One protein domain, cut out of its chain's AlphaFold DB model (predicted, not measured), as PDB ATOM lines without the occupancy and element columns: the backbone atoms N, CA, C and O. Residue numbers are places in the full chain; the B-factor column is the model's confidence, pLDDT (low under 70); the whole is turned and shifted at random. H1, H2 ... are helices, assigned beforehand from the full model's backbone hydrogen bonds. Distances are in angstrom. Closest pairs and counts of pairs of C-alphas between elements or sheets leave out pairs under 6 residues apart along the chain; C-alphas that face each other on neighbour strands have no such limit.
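Overview. This is residues 153 to 243 of the 252 residues of an uncharacterized protein of Mesorhizobium sp (UniProt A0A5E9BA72). H1 and the long H4 lie side by side, running opposite ways, while H2 leaves H1 at a corner, crosses the beginning of H4 and sticks out with residues 189 to 191. The short H3 lies on the way back to H4, and H5 folds back at H4's other end. The printed part, 91 residues with five named helices, is all helix and loose, radius of gyration of the C-alphas 16.8 A, spanning 51 by 29 by 21 A.

Arrangement. H1, residues 153 to 168, touches H4, residues 205 to 229, at a shallow tilt of 25 degrees; their closest C-alphas, of Gly 156 and Gly 220, are 3.9 A apart. H2, residues 170 to 191, touches H1 only at the corner, closest C-alphas Ala 166 and Gly 172, 4.1 A. Every O i to N i+4 pair is within hydrogen-bond range in H1 and H4, 17 of 18 in H2.

Along the chain. H1 begins at C-alpha 153 (193.760, 162.585, 218.961); H4, 36.6 A long, ends at C-alpha 229 (199.268, 166.914, 225.215).

Size, cuts and confidence. The printed part has no cut. Residues 183 to 205 have pLDDT under 70.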
ATOM      1  N   LEU A 153     192.873 163.729 219.173       77.12
ATOM      2  CA  LEU A 153     193.760 162.585 218.961       77.12
ATOM      3  C   LEU A 153     193.232 161.618 217.890       77.12
ATOM      4  O   LEU A 153     193.932 161.328 216.929       77.12
ATOM      5  N   VAL A 154     192.001 161.123 218.047       79.25
ATOM      6  CA  VAL A 154     191.398 160.147 217.119       79.25
ATOM      7  C   VAL A 154     191.178 160.774 215.747       79.25
ATOM      8  O   VAL A 154     191.450 160.151 214.727       79.25
ATOM      9  N   TYR A 155     190.729 162.027 215.727       80.31
ATOM     10  CA  TYR A 155     190.530 162.807 214.517       80.31
ATOM     11  C   TYR A 155     191.851 163.034 213.771       80.31
ATOM     12  O   TYR A 155     191.926 162.779 212.572       80.31
ATOM     13  N   GLY A 156     192.914 163.428 214.481       78.88
ATOM     14  CA  GLY A 156     194.244 163.585 213.896       78.88
ATOM     15  C   GLY A 156     194.804 162.273 213.337       78.88
ATOM     16  O   GLY A 156     195.309 162.250 212.216       78.88
ATOM     17  N   LEU A 157     194.637 161.160 214.059       82.81
ATOM     18  CA  LEU A 157     195.028 159.829 213.580       82.81
ATOM     19  C   LEU A 157     194.232 159.399 212.342       82.81
ATOM     20  O   LEU A 157     194.805 158.806 211.430       82.81
ATOM     21  N   ALA A 158     192.937 159.716 212.280       83.44
ATOM     22  CA  ALA A 158     192.113 159.453 211.106       83.44
ATOM     23  C   ALA A 158     192.567 160.283 209.894       83.44
ATOM     24  O   ALA A 158     192.699 159.727 208.807       83.44
ATOM     25  N   GLU A 159     192.874 161.575 210.071       83.19
ATOM     26  CA  GLU A 159     193.433 162.429 209.008       83.19
ATOM     27  C   GLU A 159     194.761 161.859 208.474       83.19
ATOM     28  O   GLU A 159     194.951 161.772 207.257       83.19
ATOM     29  N   ILE A 160     195.651 161.392 209.358       86.00
ATOM     30  CA  ILE A 160     196.912 160.737 208.973       86.00
ATOM     31  C   ILE A 160     196.642 159.435 208.209       86.00
ATOM     32  O   ILE A 160     197.201 159.230 207.133       86.00
ATOM     33  N   ALA A 161     195.774 158.562 208.730       85.75
ATOM     34  CA  ALA A 161     195.466 157.276 208.109       85.75
ATOM     35  C   ALA A 161     194.853 157.448 206.714       85.75
ATOM     36  O   ALA A 161     195.286 156.791 205.769       85.75
ATOM     37  N   ILE A 162     193.900 158.374 206.565       84.06
ATOM     38  CA  ILE A 162     193.293 158.716 205.273       84.06
ATOM     39  C   ILE A 162     194.362 159.234 204.310       84.06
ATOM     40  O   ILE A 162     194.403 158.788 203.166       84.06
ATOM     41  N   SER A 163     195.259 160.110 204.772       83.25
ATOM     42  CA  SER A 163     196.353 160.640 203.945       83.25
ATOM     43  C   SER A 163     197.286 159.536 203.449       83.25
ATOM     44  O   SER A 163     197.634 159.511 202.274       83.25
ATOM     45  N   ILE A 164     197.659 158.591 204.317       84.56
ATOM     46  CA  ILE A 164     198.528 157.462 203.956       84.56
ATOM     47  C   ILE A 164     197.820 156.525 202.974       84.56
ATOM     48  O   ILE A 164     198.393 156.181 201.945       84.56
ATOM     49  N   ILE A 165     196.573 156.128 203.255       82.75
ATOM     50  CA  ILE A 165     195.797 155.238 202.374       82.75
ATOM     51  C   ILE A 165     195.642 155.868 200.991       82.75
ATOM     52  O   ILE A 165     195.833 155.199 199.973       82.75
ATOM     53  N   ALA A 166     195.322 157.158 200.954       80.12
ATOM     54  CA  ALA A 166     195.118 157.876 199.712       80.12
ATOM     55  C   ALA A 166     196.426 158.103 198.937       80.12
ATOM     56  O   ALA A 166     196.390 158.084 197.712       80.12
ATOM     57  N   LEU A 167     197.572 158.227 199.617       82.94
ATOM     58  CA  LEU A 167     198.891 158.321 198.983       82.94
ATOM     59  C   LEU A 167     199.390 156.970 198.442       82.94
ATOM     60  O   LEU A 167     200.004 156.918 197.381       82.94
ATOM     61  N   VAL A 168     199.149 155.879 199.174       84.25
ATOM     62  CA  VAL A 168     199.695 154.548 198.855       84.25
ATOM     63  C   VAL A 168     198.860 153.818 197.802       84.25
ATOM     64  O   VAL A 168     199.399 153.022 197.034       84.25
ATOM     65  N   THR A 169     197.548 154.065 197.739       84.88
ATOM     66  CA  THR A 169     196.671 153.357 196.799       84.88
ATOM     67  C   THR A 169     196.439 154.166 195.515       84.88
ATOM     68  O   THR A 169     195.939 155.290 195.582       84.88
ATOM     69  N   PRO A 170     196.692 153.597 194.316       80.81
ATOM     70  CA  PRO A 170     196.378 154.254 193.040       80.81
ATOM     71  C   PRO A 170     194.888 154.588 192.883       80.81
ATOM     72  O   PRO A 170     194.510 155.520 192.177       80.81
ATOM     73  N   SER A 171     194.024 153.806 193.534       81.56
ATOM     74  CA  SER A 171     192.584 154.062 193.590       81.56
ATOM     75  C   SER A 171     192.243 155.208 194.546       81.56
ATOM     76  O   SER A 171     191.303 155.955 194.286       81.56
ATOM     77  N   GLY A 172     193.011 155.374 195.627       74.56
ATOM     78  CA  GLY A 172     192.827 156.437 196.611       74.56
ATOM     79  C   GLY A 172     193.189 157.814 196.067       74.56
ATOM     80  O   GLY A 172     192.423 158.754 196.265       74.56
ATOM     81  N   THR A 173     194.283 157.929 195.306       74.88
ATOM     82  CA  THR A 173     194.652 159.186 194.636       74.88
ATOM     83  C   THR A 173     193.570 159.628 193.652       74.88
ATOM     84  O   THR A 173     193.118 160.769 193.716       74.88
ATOM     85  N   LYS A 174     193.074 158.715 192.804       78.12
ATOM     86  CA  LYS A 174     191.982 159.000 191.855       78.12
ATOM     87  C   LYS A 174     190.688 159.412 192.557       78.12
ATOM     88  O   LYS A 174     190.084 160.411 192.176       78.12
ATOM     89  N   ALA A 175     190.281 158.679 193.594       74.25
ATOM     90  CA  ALA A 175     189.084 159.008 194.361       74.25
ATOM     91  C   ALA A 175     189.207 160.377 195.048       74.25
ATOM     92  O   ALA A 175     188.258 161.158 195.041       74.25
ATOM     93  N   PHE A 176     190.380 160.705 195.596       72.06
ATOM     94  CA  PHE A 176     190.625 161.994 196.235       72.06
ATOM     95  C   PHE A 176     190.588 163.153 195.237       72.06
ATOM     96  O   PHE A 176     189.890 164.134 195.481       72.06
ATOM     97  N   VAL A 177     191.270 163.022 194.094       75.62
ATOM     98  CA  VAL A 177     191.224 164.009 193.000       75.62
ATOM     99  C   VAL A 177     189.781 164.246 192.574       75.62
ATOM    100  O   VAL A 177     189.352 165.391 192.464       75.62
ATOM    101  N   GLN A 178     189.000 163.177 192.410       77.31
ATOM    102  CA  GLN A 178     187.598 163.279 192.033       77.31
ATOM    103  C   GLN A 178     186.764 163.991 193.105       77.31
ATOM    104  O   GLN A 178     185.955 164.850 192.763       77.31
ATOM    105  N   ILE A 179     186.968 163.691 194.391       72.69
ATOM    106  CA  ILE A 179     186.269 164.358 195.500       72.69
ATOM    107  C   ILE A 179     186.634 165.844 195.565       72.69
ATOM    108  O   ILE A 179     185.739 166.679 195.671       72.69
ATOM    109  N   VAL A 180     187.922 166.189 195.478       70.12
ATOM    110  CA  VAL A 180     188.389 167.583 195.517       70.12
ATOM    111  C   VAL A 180     187.897 168.345 194.295       70.12
ATOM    112  O   VAL A 180     187.368 169.440 194.447       70.12
ATOM    113  N   SER A 181     187.995 167.761 193.102       72.44
ATOM    114  CA  SER A 181     187.495 168.358 191.862       72.44
ATOM    115  C   SER A 181     185.981 168.575 191.918       72.44
ATOM    116  O   SER A 181     185.504 169.680 191.659       72.44
ATOM    117  N   THR A 182     185.220 167.577 192.379       73.19
ATOM    118  CA  THR A 182     183.761 167.683 192.542       73.19
ATOM    119  C   THR A 182     183.394 168.731 193.592       73.19
ATOM    120  O   THR A 182     182.537 169.576 193.349       73.19
ATOM    121  N   GLY A 183     184.074 168.735 194.742       68.19
ATOM    122  CA  GLY A 183     183.858 169.713 195.806       68.19
ATOM    123  C   GLY A 183     184.199 171.138 195.369       68.19
ATOM    124  O   GLY A 183     183.435 172.062 195.638       68.19
ATOM    125  N   THR A 184     185.299 171.314 194.638       66.38
ATOM    126  CA  THR A 184     185.721 172.613 194.092       66.38
ATOM    127  C   THR A 184     184.725 173.092 193.043       66.38
ATOM    128  O   THR A 184     184.271 174.227 193.118       66.38
ATOM    129  N   SER A 185     184.285 172.209 192.144       66.62
ATOM    130  CA  SER A 185     183.251 172.505 191.146       66.62
ATOM    131  C   SER A 185     181.926 172.911 191.799       66.62
ATOM    132  O   SER A 185     181.314 173.895 191.391       66.62
ATOM    133  N   CYS A 186     181.505 172.225 192.868       59.03
ATOM    134  CA  CYS A 186     180.324 172.606 193.646       59.03
ATOM    135  C   CYS A 186     180.484 173.974 194.326       59.03
ATOM    136  O   CYS A 186     179.553 174.777 194.303       59.03
ATOM    137  N   LEU A 187     181.648 174.267 194.914       59.31
ATOM    138  CA  LEU A 187     181.915 175.563 195.547       59.31
ATOM    139  C   LEU A 187     181.972 176.705 194.525       59.31
ATOM    140  O   LEU A 187     181.445 177.781 194.789       59.31
ATOM    141  N   LEU A 188     182.552 176.468 193.347       63.31
ATOM    142  CA  LEU A 188     182.584 177.434 192.247       63.31
ATOM    143  C   LEU A 188     181.187 177.690 191.680       63.31
ATOM    144  O   LEU A 188     180.832 178.843 191.430       63.31
ATOM    145  N   PHE A 189     180.368 176.642 191.567       58.44
ATOM    146  CA  PHE A 189     178.968 176.750 191.170       58.44
ATOM    147  C   PHE A 189     178.145 177.584 192.165       58.44
ATOM    148  O   PHE A 189     177.302 178.381 191.759       58.44
ATOM    149  N   LEU A 190     178.414 177.445 193.467       53.22
ATOM    150  CA  LEU A 190     177.754 178.223 194.522       53.22
ATOM    151  C   LEU A 190     178.299 179.658 194.649       53.22
ATOM    152  O   LEU A 190     177.571 180.545 195.090       53.22
ATOM    153  N   GLY A 191     179.563 179.889 194.284       49.75
ATOM    154  CA  GLY A 191     180.257 181.169 194.454       49.75
ATOM    155  C   GLY A 191     180.236 182.107 193.243       49.75
ATOM    156  O   GLY A 191     180.611 183.266 193.387       49.75
ATOM    157  N   GLY A 192     179.827 181.649 192.054       44.19
ATOM    158  CA  GLY A 192     179.725 182.496 190.855       44.19
ATOM    159  C   GLY A 192     181.063 183.037 190.328       44.19
ATOM    160  O   GLY A 192     181.081 184.008 189.574       44.19
ATOM    161  N   VAL A 193     182.194 182.436 190.710       47.19
ATOM    162  CA  VAL A 193     183.526 182.889 190.284       47.19
ATOM    163  C   VAL A 193     184.037 181.987 189.158       47.19
ATOM    164  O   VAL A 193     184.769 181.029 189.386       47.19
ATOM    165  N   CYS A 194     183.673 182.315 187.917       52.72
ATOM    166  CA  CYS A 194     184.104 181.606 186.700       52.72
ATOM    167  C   CYS A 194     185.615 181.707 186.390       52.72
ATOM    168  O   CYS A 194     186.074 181.186 185.378       52.72
ATOM    169  N   THR A 195     186.416 182.390 187.210       53.22
ATOM    170  CA  THR A 195     187.846 182.624 186.935       53.22
ATOM    171  C   THR A 195     188.794 181.546 187.466       53.22
ATOM    172  O   THR A 195     189.983 181.617 187.165       53.22
ATOM    173  N   PHE A 196     188.314 180.545 188.212       54.56
ATOM    174  CA  PHE A 196     189.176 179.493 188.772       54.56
ATOM    175  C   PHE A 196     189.501 178.338 187.812       54.56
ATOM    176  O   PHE A 196     190.573 177.752 187.963       54.56
ATOM    177  N   ASP A 197     188.665 178.061 186.804       54.97
ATOM    178  CA  ASP A 197     188.899 176.958 185.847       54.97
ATOM    179  C   ASP A 197     190.263 177.085 185.152       54.97
ATOM    180  O   ASP A 197     191.080 176.170 185.176       54.97
ATOM    181  N   LYS A 198     190.590 178.286 184.659       59.31
ATOM    182  CA  LYS A 198     191.862 178.534 183.954       59.31
ATOM    183  C   LYS A 198     193.103 178.431 184.844       59.31
ATOM    184  O   LYS A 198     194.213 178.312 184.323       59.31
ATOM    185  N   LEU A 199     192.941 178.556 186.164       58.75
ATOM    186  CA  LEU A 199     194.045 178.436 187.113       58.75
ATOM    187  C   LEU A 199     194.333 176.962 187.417       58.75
ATOM    188  O   LEU A 199     195.500 176.585 187.489       58.75
ATOM    189  N   PHE A 200     193.289 176.139 187.541       60.19
ATOM    190  CA  PHE A 200     193.431 174.698 187.750       60.19
ATOM    191  C   PHE A 200     193.921 173.970 186.496       60.19
ATOM    192  O   PHE A 200     194.759 173.085 186.629       60.19
ATOM    193  N   ASP A 201     193.541 174.420 185.296       64.25
ATOM    194  CA  ASP A 201     194.037 173.858 184.027       64.25
ATOM    195  C   ASP A 201     195.569 173.942 183.864       64.25
ATOM    196  O   ASP A 201     196.158 173.211 183.070       64.25
ATOM    197  N   ARG A 202     196.237 174.852 184.589       62.06
ATOM    198  CA  ARG A 202     197.699 175.031 184.527       62.06
ATOM    199  C   ARG A 202     198.470 174.274 185.596       62.06
ATOM    200  O   ARG A 202     199.695 174.212 185.504       62.06
ATOM    201  N   ILE A 203     197.800 173.761 186.621       63.00
ATOM    202  CA  ILE A 203     198.474 173.031 187.686       63.00
ATOM    203  C   ILE A 203     198.346 171.551 187.357       63.00
ATOM    204  O   ILE A 203     197.245 171.011 187.356       63.00
ATOM    205  N   GLU A 204     199.471 170.890 187.082       65.94
ATOM    206  CA  GLU A 204     199.477 169.445 186.864       65.94
ATOM    207  C   GLU A 204     198.780 168.739 188.043       65.94
ATOM    208  O   GLU A 204     199.183 168.908 189.200       65.94
ATOM    209  N   GLU A 205     197.747 167.940 187.743       67.00
ATOM    210  CA  GLU A 205     196.961 167.133 188.692       67.00
ATOM    211  C   GLU A 205     197.771 166.480 189.837       67.00
ATOM    212  O   GLU A 205     197.314 166.528 190.990       67.00
ATOM    213  N   PRO A 206     198.971 165.899 189.607       73.38
ATOM    214  CA  PRO A 206     199.767 165.319 190.691       73.38
ATOM    215  C   PRO A 206     200.195 166.331 191.764       73.38
ATOM    216  O   PRO A 206     200.290 165.967 192.937       73.38
ATOM    217  N   SER A 207     200.405 167.601 191.409       75.06
ATOM    218  CA  SER A 207     200.938 168.623 192.317       75.06
ATOM    219  C   SER A 207     199.918 169.050 193.376       75.06
ATOM    220  O   SER A 207     200.237 169.093 194.564       75.06
ATOM    221  N   ILE A 208     198.669 169.310 192.969       72.31
ATOM    222  CA  ILE A 208     197.570 169.653 193.896       72.31
ATOM    223  C   ILE A 208     197.260 168.477 194.813       72.31
ATOM    224  O   ILE A 208     197.031 168.658 196.007       72.31
ATOM    225  N   THR A 209     197.289 167.270 194.258       75.31
ATOM    226  CA  THR A 209     197.041 166.036 194.997       75.31
ATOM    227  C   THR A 209     198.081 165.845 196.098       75.31
ATOM    228  O   THR A 209     197.728 165.647 197.262       75.31
ATOM    229  N   LEU A 210     199.366 165.999 195.762       80.12
ATOM    230  CA  LEU A 210     200.462 165.911 196.723       80.12
ATOM    231  C   LEU A 210     200.372 167.004 197.799       80.12
ATOM    232  O   LEU A 210     200.534 166.708 198.981       80.12
ATOM    233  N   LEU A 211     200.068 168.247 197.411       78.75
ATOM    234  CA  LEU A 211     199.871 169.366 198.341       78.75
ATOM    235  C   LEU A 211     198.682 169.134 199.283       78.75
ATOM    236  O   LEU A 211     198.789 169.401 200.479       78.75
ATOM    237  N   GLY A 212     197.572 168.600 198.770       78.56
ATOM    238  CA  GLY A 212     196.390 168.254 199.555       78.56
ATOM    239  C   GLY A 212     196.682 167.176 200.598       78.56
ATOM    240  O   GLY A 212     196.305 167.330 201.763       78.56
ATOM    241  N   PHE A 213     197.417 166.127 200.221       82.19
ATOM    242  CA  PHE A 213     197.845 165.090 201.163       82.19
ATOM    243  C   PHE A 213     198.876 165.591 202.165       82.19
ATOM    244  O   PHE A 213     198.760 165.283 203.348       82.19
ATOM    245  N   ALA A 214     199.847 166.397 201.733       81.50
ATOM    246  CA  ALA A 214     200.813 167.009 202.637       81.50
ATOM    247  C   ALA A 214     200.109 167.898 203.674       81.50
ATOM    248  O   ALA A 214     200.408 167.813 204.864       81.50
ATOM    249  N   TYR A 215     199.123 168.690 203.247       85.81
ATOM    250  CA  TYR A 215     198.304 169.499 204.146       85.81
ATOM    251  C   TYR A 215     197.526 168.640 205.152       85.81
ATOM    252  O   TYR A 215     197.611 168.891 206.355       85.81
ATOM    253  N   LEU A 216     196.793 167.622 204.683       81.50
ATOM    254  CA  LEU A 216     196.026 166.719 205.551       81.50
ATOM    255  C   LEU A 216     196.927 165.976 206.544       81.50
ATOM    256  O   LEU A 216     196.569 165.858 207.714       81.50
ATOM    257  N   LEU A 217     198.110 165.543 206.111       82.88
ATOM    258  CA  LEU A 217     199.089 164.873 206.960       82.88
ATOM    259  C   LEU A 217     199.630 165.809 208.046       82.88
ATOM    260  O   LEU A 217     199.609 165.455 209.223       82.88
ATOM    261  N   VAL A 218     200.080 167.013 207.674       85.88
ATOM    262  CA  VAL A 218     200.600 168.013 208.624       85.88
ATOM    263  C   VAL A 218     199.524 168.416 209.630       85.88
ATOM    264  O   VAL A 218     199.786 168.488 210.830       85.88
ATOM    265  N   ARG A 219     198.293 168.625 209.160       84.50
ATOM    266  CA  ARG A 219     197.146 168.949 210.012       84.50
ATOM    267  C   ARG A 219     196.770 167.796 210.945       84.50
ATOM    268  O   ARG A 219     196.539 168.032 212.130       84.50
ATOM    269  N   GLY A 220     196.749 166.565 210.436       84.06
ATOM    270  CA  GLY A 220     196.482 165.369 211.229       84.06
ATOM    271  C   GLY A 220     197.528 165.163 212.319       84.06
ATOM    272  O   GLY A 220     197.184 164.869 213.467       84.06
ATOM    273  N   LEU A 221     198.801 165.414 212.003       84.94
ATOM    274  CA  LEU A 221     199.894 165.418 212.974       84.94
ATOM    275  C   LEU A 221     199.682 166.486 214.053       84.94
ATOM    276  O   LEU A 221     199.692 166.144 215.234       84.94
ATOM    277  N   ASP A 222     199.412 167.741 213.682       84.56
ATOM    278  CA  ASP A 222     199.149 168.828 214.639       84.56
ATOM    279  C   ASP A 222     197.980 168.500 215.589       84.56
ATOM    280  O   ASP A 222     198.121 168.567 216.813       84.56
ATOM    281  N   ASN A 223     196.853 168.024 215.050       84.06
ATOM    282  CA  ASN A 223     195.701 167.597 215.850       84.06
ATOM    283  C   ASN A 223     196.055 166.427 216.788       84.06
ATOM    284  O   ASN A 223     195.680 166.439 217.965       84.06
ATOM    285  N   THR A 224     196.828 165.448 216.305       85.06
ATOM    286  CA  THR A 224     197.302 164.312 217.113       85.06
ATOM    287  C   THR A 224     198.169 164.799 218.271       85.06
ATOM    288  O   THR A 224     197.957 164.392 219.413       85.06
ATOM    289  N   PHE A 225     199.102 165.721 218.023       85.00
ATOM    290  CA  PHE A 225     199.969 166.275 219.062       85.00
ATOM    291  C   PHE A 225     199.202 167.061 220.118       85.00
ATOM    292  O   PHE A 225     199.420 166.869 221.317       85.00
ATOM    293  N   GLN A 226     198.278 167.919 219.687       82.12
ATOM    294  CA  GLN A 226     197.420 168.660 220.604       82.12
ATOM    295  C   GLN A 226     196.575 167.706 221.452       82.12
ATOM    296  O   GLN A 226     196.474 167.899 222.663       82.12
ATOM    297  N   GLY A 227     196.052 166.631 220.856       81.69
ATOM    298  CA  GLY A 227     195.360 165.564 221.577       81.69
ATOM    299  C   GLY A 227     196.256 164.851 222.595       81.69
ATOM    300  O   GLY A 227     195.874 164.707 223.754       81.69
ATOM    301  N   MET A 228     197.476 164.462 222.211       82.56
ATOM    302  CA  MET A 228     198.431 163.792 223.107       82.56
ATOM    303  C   MET A 228     198.841 164.661 224.298       82.56
ATOM    304  O   MET A 228     199.089 164.129 225.379       82.56
ATOM    305  N   SER A 229     198.883 165.989 224.138       81.31
ATOM    306  CA  SER A 229     199.268 166.914 225.215       81.31
ATOM    307  C   SER A 229     198.359 166.829 226.452       81.31
ATOM    308  O   SER A 229     198.801 167.131 227.566       81.31
ATOM    309  N   GLN A 230     197.120 166.357 226.269       83.50
ATOM    310  CA  GLN A 230     196.138 166.150 227.333       83.50
ATOM    311  C   GLN A 230     196.434 164.905 228.186       83.50
ATOM    312  O   GLN A 230     195.930 164.800 229.302       83.50
ATOM    313  N   PHE A 231     197.280 163.985 227.708       85.06
ATOM    314  CA  PHE A 231     197.612 162.732 228.385       85.06
ATOM    315  C   PHE A 231     199.046 162.782 228.934       85.06
ATOM    316  O   PHE A 231     200.004 162.665 228.167       85.06
ATOM    317  N   PRO A 232     199.245 162.900 230.264       85.06
ATOM    318  CA  PRO A 232     200.579 162.991 230.863       85.06
ATOM    319  C   PRO A 232     201.509 161.835 230.476       85.06
ATOM    320  O   PRO A 232     202.687 162.065 230.220       85.06
ATOM    321  N   ALA A 233     200.963 160.620 230.365       89.81
ATOM    322  CA  ALA A 233     201.705 159.423 229.974       89.81
ATOM    323  C   ALA A 233     202.277 159.490 228.544       89.81
ATOM    324  O   ALA A 233     203.286 158.852 228.263       89.81
ATOM    325  N   LEU A 234     201.669 160.276 227.648       87.12
ATOM    326  CA  LEU A 234     202.094 160.407 226.249       87.12
ATOM    327  C   LEU A 234     203.031 161.599 226.009       87.12
ATOM    328  O   LEU A 234     203.571 161.740 224.913       87.12
ATOM    329  N   LYS A 235     203.279 162.450 227.014       84.62
ATOM    330  CA  LYS A 235     204.164 163.620 226.871       84.62
ATOM    331  C   LYS A 235     205.592 163.277 226.427       84.62
ATOM    332  O   LYS A 235     206.084 163.976 225.540       84.62
ATOM    333  N   PRO A 236     206.258 162.229 226.960       85.94
ATOM    334  CA  PRO A 236     207.597 161.857 226.499       85.94
ATOM    335  C   PRO A 236     207.602 161.499 225.010       85.94
ATOM    336  O   PRO A 236     208.441 161.994 224.260       85.94
ATOM    337  N   LEU A 237     206.603 160.730 224.566       84.81
ATOM    338  CA  LEU A 237     206.439 160.354 223.163       84.81
ATOM    339  C   LEU A 237     206.200 161.583 222.277       84.81
ATOM    340  O   LEU A 237     206.889 161.761 221.279       84.81
ATOM    341  N   ALA A 238     205.281 162.471 222.668       83.50
ATOM    342  CA  ALA A 238     205.006 163.698 221.925       83.50
ATOM    343  C   ALA A 238     206.258 164.584 221.789       83.50
ATOM    344  O   ALA A 238     206.507 165.132 220.718       83.50
ATOM    345  N   SER A 239     207.069 164.686 222.848       82.44
ATOM    346  CA  SER A 239     208.321 165.451 222.823       82.44
ATOM    347  C   SER A 239     209.389 164.833 221.918       82.44
ATOM    348  O   SER A 239     210.076 165.565 221.211       82.44
ATOM    349  N   TRP A 240     209.480 163.498 221.886       84.50
ATOM    350  CA  TRP A 240     210.411 162.772 221.025       84.50
ATOM    351  C   TRP A 240     210.070 162.964 219.544       84.50
ATOM    352  O   TRP A 240     210.943 163.304 218.750       84.50
ATOM    353  N   ILE A 241     208.787 162.831 219.183       82.00
ATOM    354  CA  ILE A 241     208.329 162.981 217.794       82.00
ATOM    355  C   ILE A 241     208.470 164.432 217.314       82.00
ATOM    356  O   ILE A 241     208.847 164.668 216.170       82.00
ATOM    357  N   MET A 242     208.185 165.418 218.170       75.19
ATOM    358  CA  MET A 242     208.235 166.835 217.787       75.19
ATOM    359  C   MET A 242     209.644 167.355 217.480       75.19
ATOM    360  O   MET A 242     209.759 168.508 217.065       75.19
ATOM    361  N   LEU A 243     210.702 166.570 217.739       70.56
ATOM    362  CA  LEU A 243     212.099 167.026 217.714       70.56
ATOM    363  C   LEU A 243     212.287 168.367 218.448       70.56
ATOM    364  O   LEU A 243     213.242 169.103 218.194       70.56
TER     365      LEU A 243